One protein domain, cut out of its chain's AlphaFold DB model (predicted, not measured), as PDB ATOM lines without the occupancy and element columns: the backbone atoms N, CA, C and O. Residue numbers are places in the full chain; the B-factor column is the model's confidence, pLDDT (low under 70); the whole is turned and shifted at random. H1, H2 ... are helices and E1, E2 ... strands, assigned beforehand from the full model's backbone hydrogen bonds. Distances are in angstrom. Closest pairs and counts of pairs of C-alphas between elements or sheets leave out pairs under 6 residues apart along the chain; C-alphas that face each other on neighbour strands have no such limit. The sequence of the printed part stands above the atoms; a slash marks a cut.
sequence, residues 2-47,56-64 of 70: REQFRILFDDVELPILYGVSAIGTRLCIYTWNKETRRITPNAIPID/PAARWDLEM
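What this domain is: This is residues 2 to 47 and 56 to 64 of the 70 residues of an uncharacterized protein of Terfezia boudieri ATCC MYA-4762 (UniProt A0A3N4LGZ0). A long two-stranded hairpin of E1 and E2 makes the body, widened into a three-stranded sheet by the short strand E3 beside the last part of E2. H1 crosses slantwise over this sheet, while the short H2 packs on E2 near the E1-E2 turn, and residues 41 to 47 lead away from E3 to a cut. The printed part has 55 residues, with two named helices and three named strands in the order H1, E1, E2, E3, H2; the class is mixed, helices and strands. The sheet's order is E1, E2, E3, all antiparallel. The whole is only just loose, close to compact, with a radius of gyration of the C-alphas of 12.2 A and spans of 30 by 30 by 17 A.

Where its parts are: E1 is residues 16 to 23, 23.2 A from first to last C-alpha, beginning at C-alpha 16 at (514.176, 458.249, 438.348). E2 is residues 26 to 33, 23.1 A long, and E3 is residues 38 to 40, 6.5 A. H1 is residues 2 to 8, 10.2 A long, with C-alpha 2 at (514.270, 450.136, 450.484). H2 is residues 57 to 60, 5.4 A long, ending at C-alpha 60 at (515.182, 438.093, 439.677).

How they stand to each other: E1, E2 and E3 form a meander, each strand the antiparallel neighbour of the one before. E1 and E2 are a hairpin at 160 degrees, with N 19 and O 30 at 2.8 A and N 30 and O 19 at 2.7 A, within hydrogen-bond range. E2 and E3 are a hairpin at 159 degrees, with N 31 and O 40 at 2.8 A. E1 and E3 are edge strands. Residues 26 to 27 of E2 also pair, antiparallel, with residues 62 to 63. H1 is on the sheet at a height of 10.0 A, over E2, and runs slantwise to the strands, at 52 degrees to E2 on the local plane, which is only just fitted, to 6 C-alphas of the sheet. The closest C-alphas of H1 and E1 are those of Phe 5 and Gly 19, 8.0 A apart. H2 is on the sheet at a height of 6.7 A, only just over E2, with 3 of its 4 C-alphas falling on that strand; the closest C-alphas of the two are those of Cys 28 and Trp 60, 4.8 A apart. H1 and H2 are apart. Every O i to N i+4 pair in H1 is within hydrogen-bond range; H2 is too short for such a pair, and its one O i to N i+3 pair is within range.

The domain as a whole: The two C-alphas farthest apart are those of Glu 13 and Asp 47, 34.9 A. Residues 48 to 55 are not printed, and C-alphas 47 and 56 are 14.4 A apart across this cut, which lies in the link from E3 to H2. Of the links that are printed whole, E1 to E2 and E2 to E3 are tight, H1 to E1 is short, and none is long. The mean pLDDT of the printed part is 79.7, and residue 6 and residues 62 to 64 are under 70.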
ATOM      1  N   ARG A   2     515.316 449.139 450.831       71.44
ATOM      2  CA  ARG A   2     514.270 450.136 450.484       71.44
ATOM      3  C   ARG A   2     514.217 451.345 451.424       71.44
ATOM      4  O   ARG A   2     513.982 452.460 450.981       71.44
ATOM      5  N   GLU A   3     514.459 451.119 452.709       72.06
ATOM      6  CA  GLU A   3     514.493 452.185 453.713       72.06
ATOM      7  C   GLU A   3     515.706 453.112 453.562       72.06
ATOM      8  O   GLU A   3     515.567 454.320 453.695       72.06
ATOM      9  N   GLN A   4     516.866 452.574 453.173       71.50
ATOM     10  CA  GLN A   4     518.061 453.372 452.858       71.50
ATOM     11  C   GLN A   4     517.898 454.145 451.551       71.50
ATOM     12  O   GLN A   4     518.307 455.298 451.465       71.50
ATOM     13  N   PHE A   5     517.223 453.537 450.571       70.00
ATOM     14  CA  PHE A   5     516.726 454.237 449.389       70.00
ATOM     15  C   PHE A   5     515.913 455.464 449.814       70.00
ATOM     16  O   PHE A   5     516.172 456.553 449.321       70.00
ATOM     17  N   ARG A   6     515.042 455.317 450.830       69.31
ATOM     18  CA  ARG A   6     514.244 456.414 451.401       69.31
ATOM     19  C   ARG A   6     515.035 457.606 451.920       69.31
ATOM     20  O   ARG A   6     514.545 458.723 451.823       69.31
ATOM     21  N   ILE A   7     516.221 457.352 452.453       75.44
ATOM     22  CA  ILE A   7     517.076 458.366 453.070       75.44
ATOM     23  C   ILE A   7     517.882 459.121 452.007       75.44
ATOM     24  O   ILE A   7     517.997 460.333 452.089       75.44
ATOM     25  N   LEU A   8     518.381 458.426 450.981       71.31
ATOM     26  CA  LEU A   8     519.177 459.027 449.899       71.31
ATOM     27  C   LEU A   8     518.350 459.891 448.926       71.31
ATOM     28  O   LEU A   8     518.916 460.551 448.062       71.31
ATOM     29  N   PHE A   9     517.018 459.864 449.017       70.75
ATOM     30  CA  PHE A   9     516.138 460.493 448.028       70.75
ATOM     31  C   PHE A   9     516.084 462.016 448.083       70.75
ATOM     32  O   PHE A   9     515.952 462.631 447.026       70.75
ATOM     33  N   ASP A  10     516.133 462.617 449.274       70.75
ATOM     34  CA  ASP A  10     516.015 464.077 449.396       70.75
ATOM     35  C   ASP A  10     517.231 464.789 448.777       70.75
ATOM     36  O   ASP A  10     517.108 465.913 448.292       70.75
ATOM     37  N   ASP A  11     518.359 464.084 448.678       78.94
ATOM     38  CA  ASP A  11     519.619 464.605 448.148       78.94
ATOM     39  C   ASP A  11     519.801 464.357 446.636       78.94
ATOM     40  O   ASP A  11     520.749 464.860 446.033       78.94
ATOM     41  N   VAL A  12     518.915 463.585 445.992       78.88
ATOM     42  CA  VAL A  12     519.056 463.196 444.579       78.88
ATOM     43  C   VAL A  12     518.145 464.021 443.661       78.88
ATOM     44  O   VAL A  12     516.910 464.022 443.745       78.88
ATOM     45  N   GLU A  13     518.764 464.700 442.694       82.81
ATOM     46  CA  GLU A  13     518.056 465.504 441.689       82.81
ATOM     47  C   GLU A  13     517.405 464.667 440.576       82.81
ATOM     48  O   GLU A  13     516.481 465.143 439.916       82.81
ATOM     49  N   LEU A  14     517.827 463.410 440.402       84.56
ATOM     50  CA  LEU A  14     517.359 462.537 439.324       84.56
ATOM     51  C   LEU A  14     515.840 462.279 439.403       84.56
ATOM     52  O   LEU A  14     515.315 461.975 440.479       84.56
ATOM     53  N   PRO A  15     515.119 462.332 438.266       85.12
ATOM     54  CA  PRO A  15     513.680 462.065 438.231       85.12
ATOM     55  C   PRO A  15     513.351 460.585 438.473       85.12
ATOM     56  O   PRO A  15     512.285 460.264 439.002       85.12
ATOM     57  N   ILE A  16     514.268 459.686 438.099       88.25
ATOM     58  CA  ILE A  16     514.176 458.249 438.348       88.25
ATOM     59  C   ILE A  16     515.482 457.788 438.989       88.25
ATOM     60  O   ILE A  16     516.554 457.994 438.420       88.25
ATOM     61  N   LEU A  17     515.386 457.141 440.150       87.00
ATOM     62  CA  LEU A  17     516.517 456.478 440.791       87.00
ATOM     63  C   LEU A  17     516.411 454.969 440.587       87.00
ATOM     64  O   LEU A  17     515.406 454.351 440.949       87.00
ATOM     65  N   TYR A  18     517.466 454.382 440.034       87.00
ATOM     66  CA  TYR A  18     517.582 452.942 439.857       87.00
ATOM     67  C   TYR A  18     518.342 452.335 441.035       87.00
ATOM     68  O   TYR A  18     519.381 452.842 441.453       87.00
ATOM     69  N   GLY A  19     517.815 451.244 441.577       85.44
ATOM     70  CA  GLY A  19     518.458 450.427 442.597       85.44
ATOM     71  C   GLY A  19     518.554 448.991 442.146       85.44
ATOM     72  O   GLY A  19     517.690 448.520 441.418       85.44
ATOM     73  N   VAL A  20     519.573 448.275 442.600       86.06
ATOM     74  CA  VAL A  20     519.740 446.864 442.255       86.06
ATOM     75  C   VAL A  20     520.015 446.063 443.516       86.06
ATOM     76  O   VAL A  20     520.866 446.438 444.319       86.06
ATOM     77  N   SER A  21     519.282 444.965 443.692       84.25
ATOM     78  CA  SER A  21     519.685 443.880 444.589       84.25
ATOM     79  C   SER A  21     520.237 442.739 443.753       84.25
ATOM     80  O   SER A  21     519.673 442.425 442.709       84.25
ATOM     81  N   ALA A  22     521.284 442.083 444.242       85.56
ATOM     82  CA  ALA A  22     521.889 440.926 443.595       85.56
ATOM     83  C   ALA A  22     521.882 439.719 444.539       85.56
ATOM     84  O   ALA A  22     522.180 439.860 445.727       85.56
ATOM     85  N   ILE A  23     521.549 438.541 444.009       83.06
ATOM     86  CA  ILE A  23     521.714 437.247 444.683       83.06
ATOM     87  C   ILE A  23     522.313 436.274 443.666       83.06
ATOM     88  O   ILE A  23     521.659 435.891 442.695       83.06
ATOM     89  N   GLY A  24     523.565 435.862 443.885       83.31
ATOM     90  CA  GLY A  24     524.303 435.065 442.900       83.31
ATOM     91  C   GLY A  24     524.434 435.816 441.571       83.31
ATOM     92  O   GLY A  24     524.863 436.966 441.562       83.31
ATOM     93  N   THR A  25     524.037 435.182 440.463       80.69
ATOM     94  CA  THR A  25     524.034 435.776 439.108       80.69
ATOM     95  C   THR A  25     522.754 436.541 438.766       80.69
ATOM     96  O   THR A  25     522.628 437.062 437.660       80.69
ATOM     97  N   ARG A  26     521.792 436.602 439.692       79.75
ATOM     98  CA  ARG A  26     520.475 437.182 439.442       79.75
ATOM     99  C   ARG A  26     520.350 438.565 440.049       79.75
ATOM    100  O   ARG A  26     520.698 438.782 441.213       79.75
ATOM    101  N   LEU A  27     519.771 439.470 439.276       84.00
ATOM    102  CA  LEU A  27     519.537 440.853 439.651       84.00
ATOM    103  C   LEU A  27     518.044 441.144 439.745       84.00
ATOM    104  O   LEU A  27     517.239 440.700 438.929       84.00
ATOM    105  N   CYS A  28     517.694 441.954 440.737       85.06
ATOM    106  CA  CYS A  28     516.398 442.593 440.850       85.06
ATOM    107  C   CYS A  28     516.585 444.102 440.744       85.06
ATOM    108  O   CYS A  28     517.237 444.708 441.598       85.06
ATOM    109  N   ILE A  29     516.000 444.694 439.704       86.44
ATOM    110  CA  ILE A  29     516.020 446.138 439.489       86.44
ATOM    111  C   ILE A  29     514.815 446.770 440.183       86.44
ATOM    112  O   ILE A  29     513.667 446.355 440.013       86.44
ATOM    113  N   TYR A  30     515.100 447.825 440.931       86.50
ATOM    114  CA  TYR A  30     514.142 448.725 441.535       86.50
ATOM    115  C   TYR A  30     514.193 450.063 440.813       86.50
ATOM    116  O   TYR A  30     515.268 450.596 440.550       86.50
ATOM    117  N   THR A  31     513.033 450.638 440.542       88.75
ATOM    118  CA  THR A  31     512.900 452.001 440.045       88.75
ATOM    119  C   THR A  31     512.105 452.809 441.044       88.75
ATOM    120  O   THR A  31     511.033 452.399 441.487       88.75
ATOM    121  N   TRP A  32     512.630 453.965 441.420       85.31
ATOM    122  CA  TRP A  32     511.888 454.958 442.171       85.31
ATOM    123  C   TRP A  32     511.648 456.172 441.292       85.31
ATOM    124  O   TRP A  32     512.593 456.714 440.730       85.31
ATOM    125  N   ASN A  33     510.392 456.589 441.170       86.69
ATOM    126  CA  ASN A  33     510.009 457.762 440.393       86.69
ATOM    127  C   ASN A  33     509.681 458.923 441.344       86.69
ATOM    128  O   ASN A  33     508.846 458.777 442.240       86.69
ATOM    129  N   LYS A  34     510.326 460.074 441.132       83.38
ATOM    130  CA  LYS A  34     510.242 461.253 442.005       83.38
ATOM    131  C   LYS A  34     508.861 461.904 442.021       83.38
ATOM    132  O   LYS A  34     508.410 462.346 443.075       83.38
ATOM    133  N   GLU A  35     508.172 461.917 440.882       86.88
ATOM    134  CA  GLU A  35     506.841 462.520 440.737       86.88
ATOM    135  C   GLU A  35     505.779 461.720 441.496       86.88
ATOM    136  O   GLU A  35     504.970 462.270 442.239       86.88
ATOM    137  N   THR A  36     505.805 460.397 441.344       87.44
ATOM    138  CA  THR A  36     504.831 459.492 441.972       87.44
ATOM    139  C   THR A  36     505.239 459.063 443.380       87.44
ATOM    140  O   THR A  36     504.405 458.551 444.128       87.44
ATOM    141  N   ARG A  37     506.517 459.243 443.739       84.06
ATOM    142  CA  ARG A  37     507.167 458.744 444.962       84.06
ATOM    143  C   ARG A  37     507.001 457.235 445.172       84.06
ATOM    144  O   ARG A  37     506.995 456.758 446.308       84.06
ATOM    145  N   ARG A  38     506.863 456.465 444.089       86.12
ATOM    146  CA  ARG A  38     506.648 455.009 444.130       86.12
ATOM    147  C   ARG A  38     507.919 454.252 443.785       86.12
ATOM    148  O   ARG A  38     508.630 454.635 442.862       86.12
ATOM    149  N   ILE A  39     508.163 453.161 444.516       86.50
ATOM    150  CA  ILE A  39     509.207 452.175 444.210       86.50
ATOM    151  C   ILE A  39     508.562 450.977 443.515       86.50
ATOM    152  O   ILE A  39     507.691 450.326 444.095       86.50
ATOM    153  N   THR A  40     509.053 450.637 442.330       87.12
ATOM    154  CA  THR A  40     508.679 449.441 441.573       87.12
ATOM    155  C   THR A  40     509.862 448.475 441.550       87.12
ATOM    156  O   THR A  40     510.973 448.928 441.317       87.12
ATOM    157  N   PRO A  41     509.671 447.166 441.777       87.00
ATOM    158  CA  PRO A  41     508.417 446.510 442.152       87.00
ATOM    159  C   PRO A  41     507.955 446.885 443.573       87.00
ATOM    160  O   PRO A  41     508.764 447.274 444.413       87.00
ATOM    161  N   ASN A  42     506.661 446.737 443.877       84.00
ATOM    162  CA  ASN A  42     506.108 447.035 445.210       84.00
ATOM    163  C   ASN A  42     506.716 446.152 446.312       84.00
ATOM    164  O   ASN A  42     507.220 445.056 446.047       84.00
ATOM    165  N   ALA A  43     506.678 446.619 447.561       80.44
ATOM    166  CA  ALA A  43     507.078 445.788 448.694       80.44
ATOM    167  C   ALA A  43     506.166 444.556 448.773       80.44
ATOM    168  O   ALA A  43     504.986 444.634 448.428       80.44
ATOM    169  N   ILE A  44     506.729 443.414 449.162       79.06
ATOM    170  CA  ILE A  44     505.922 442.224 449.437       79.06
ATOM    171  C   ILE A  44     505.312 442.461 450.816       79.06
ATOM    172  O   ILE A  44     506.063 442.798 451.736       79.06
ATOM    173  N   PRO A  45     503.981 442.389 450.959       75.62
ATOM    174  CA  PRO A  45     503.359 442.541 452.261       75.62
ATOM    175  C   PRO A  45     503.853 441.428 453.184       75.62
ATOM    176  O   PRO A  45     503.898 440.264 452.791       75.62
ATOM    177  N   ILE A  46     504.238 441.804 454.400       73.12
ATOM    178  CA  ILE A  46     504.624 440.850 455.436       73.12
ATOM    179  C   ILE A  46     503.348 440.136 455.885       73.12
ATOM    180  O   ILE A  46     502.419 440.784 456.370       73.12
ATOM    181  N   ASP A  47     503.299 438.817 455.714       76.44
ATOM    182  CA  ASP A  47     502.277 437.973 456.330       76.44
ATOM    183  C   ASP A  47     502.787 437.516 457.704       76.44
ATOM    184  O   ASP A  47     503.934 437.098 457.846       76.44
ATOM    185  N   PRO A  56     509.465 437.029 444.855       74.75
ATOM    186  CA  PRO A  56     509.043 436.245 443.698       74.75
ATOM    187  C   PRO A  56     510.182 436.052 442.701       74.75
ATOM    188  O   PRO A  56     510.876 437.017 442.379       74.75
ATOM    189  N   ALA A  57     510.330 434.838 442.165       72.50
ATOM    190  CA  ALA A  57     511.379 434.512 441.196       72.50
ATOM    191  C   ALA A  57     511.371 435.454 439.977       72.50
ATOM    192  O   ALA A  57     512.432 435.866 439.527       72.50
ATOM    193  N   ALA A  58     510.187 435.893 439.539       72.62
ATOM    194  CA  ALA A  58     510.010 436.854 438.446       72.62
ATOM    195  C   ALA A  58     510.671 438.228 438.687       72.62
ATOM    196  O   ALA A  58     510.835 439.007 437.757       72.62
ATOM    197  N   ARG A  59     511.038 438.568 439.932       77.31
ATOM    198  CA  ARG A  59     511.783 439.802 440.238       77.31
ATOM    199  C   ARG A  59     513.283 439.678 439.987       77.31
ATOM    200  O   ARG A  59     513.958 440.698 439.992       77.31
ATOM    201  N   TRP A  60     513.773 438.458 439.807       77.06
ATOM    202  CA  TRP A  60     515.182 438.093 439.677       77.06
ATOM    203  C   TRP A  60     515.499 437.557 438.276       77.06
ATOM    204  O   TRP A  60     516.383 436.719 438.122       77.06
ATOM    205  N   ASP A  61     514.716 437.983 437.283       71.38
ATOM    206  CA  ASP A  61     514.773 437.481 435.906       71.38
ATOM    207  C   ASP A  61     516.005 438.001 435.149       71.38
ATOM    208  O   ASP A  61     516.473 437.382 434.201       71.38
ATOM    209  N   LEU A  62     516.591 439.112 435.606       69.06
ATOM    210  CA  LEU A  62     517.774 439.658 434.963       69.06
ATOM    211  C   LEU A  62     519.017 438.873 435.392       69.06
ATOM    212  O   LEU A  62     519.508 439.012 436.516       69.06
ATOM    213  N   GLU A  63     519.527 438.048 434.487       63.44
ATOM    214  CA  GLU A  63     520.799 437.359 434.650       63.44
ATOM    215  C   GLU A  63     521.948 438.261 434.191       63.44
ATOM    216  O   GLU A  63     521.982 438.727 433.058       63.44
ATOM    217  N   MET A  64     522.908 438.506 435.083       59.47
ATOM    218  CA  MET A  64     524.031 439.420 434.838       59.47
ATOM    219  C   MET A  64     525.054 438.874 433.821       59.47
ATOM    220  O   MET A  64     525.968 439.593 433.440       59.47
TER     221      MET A  64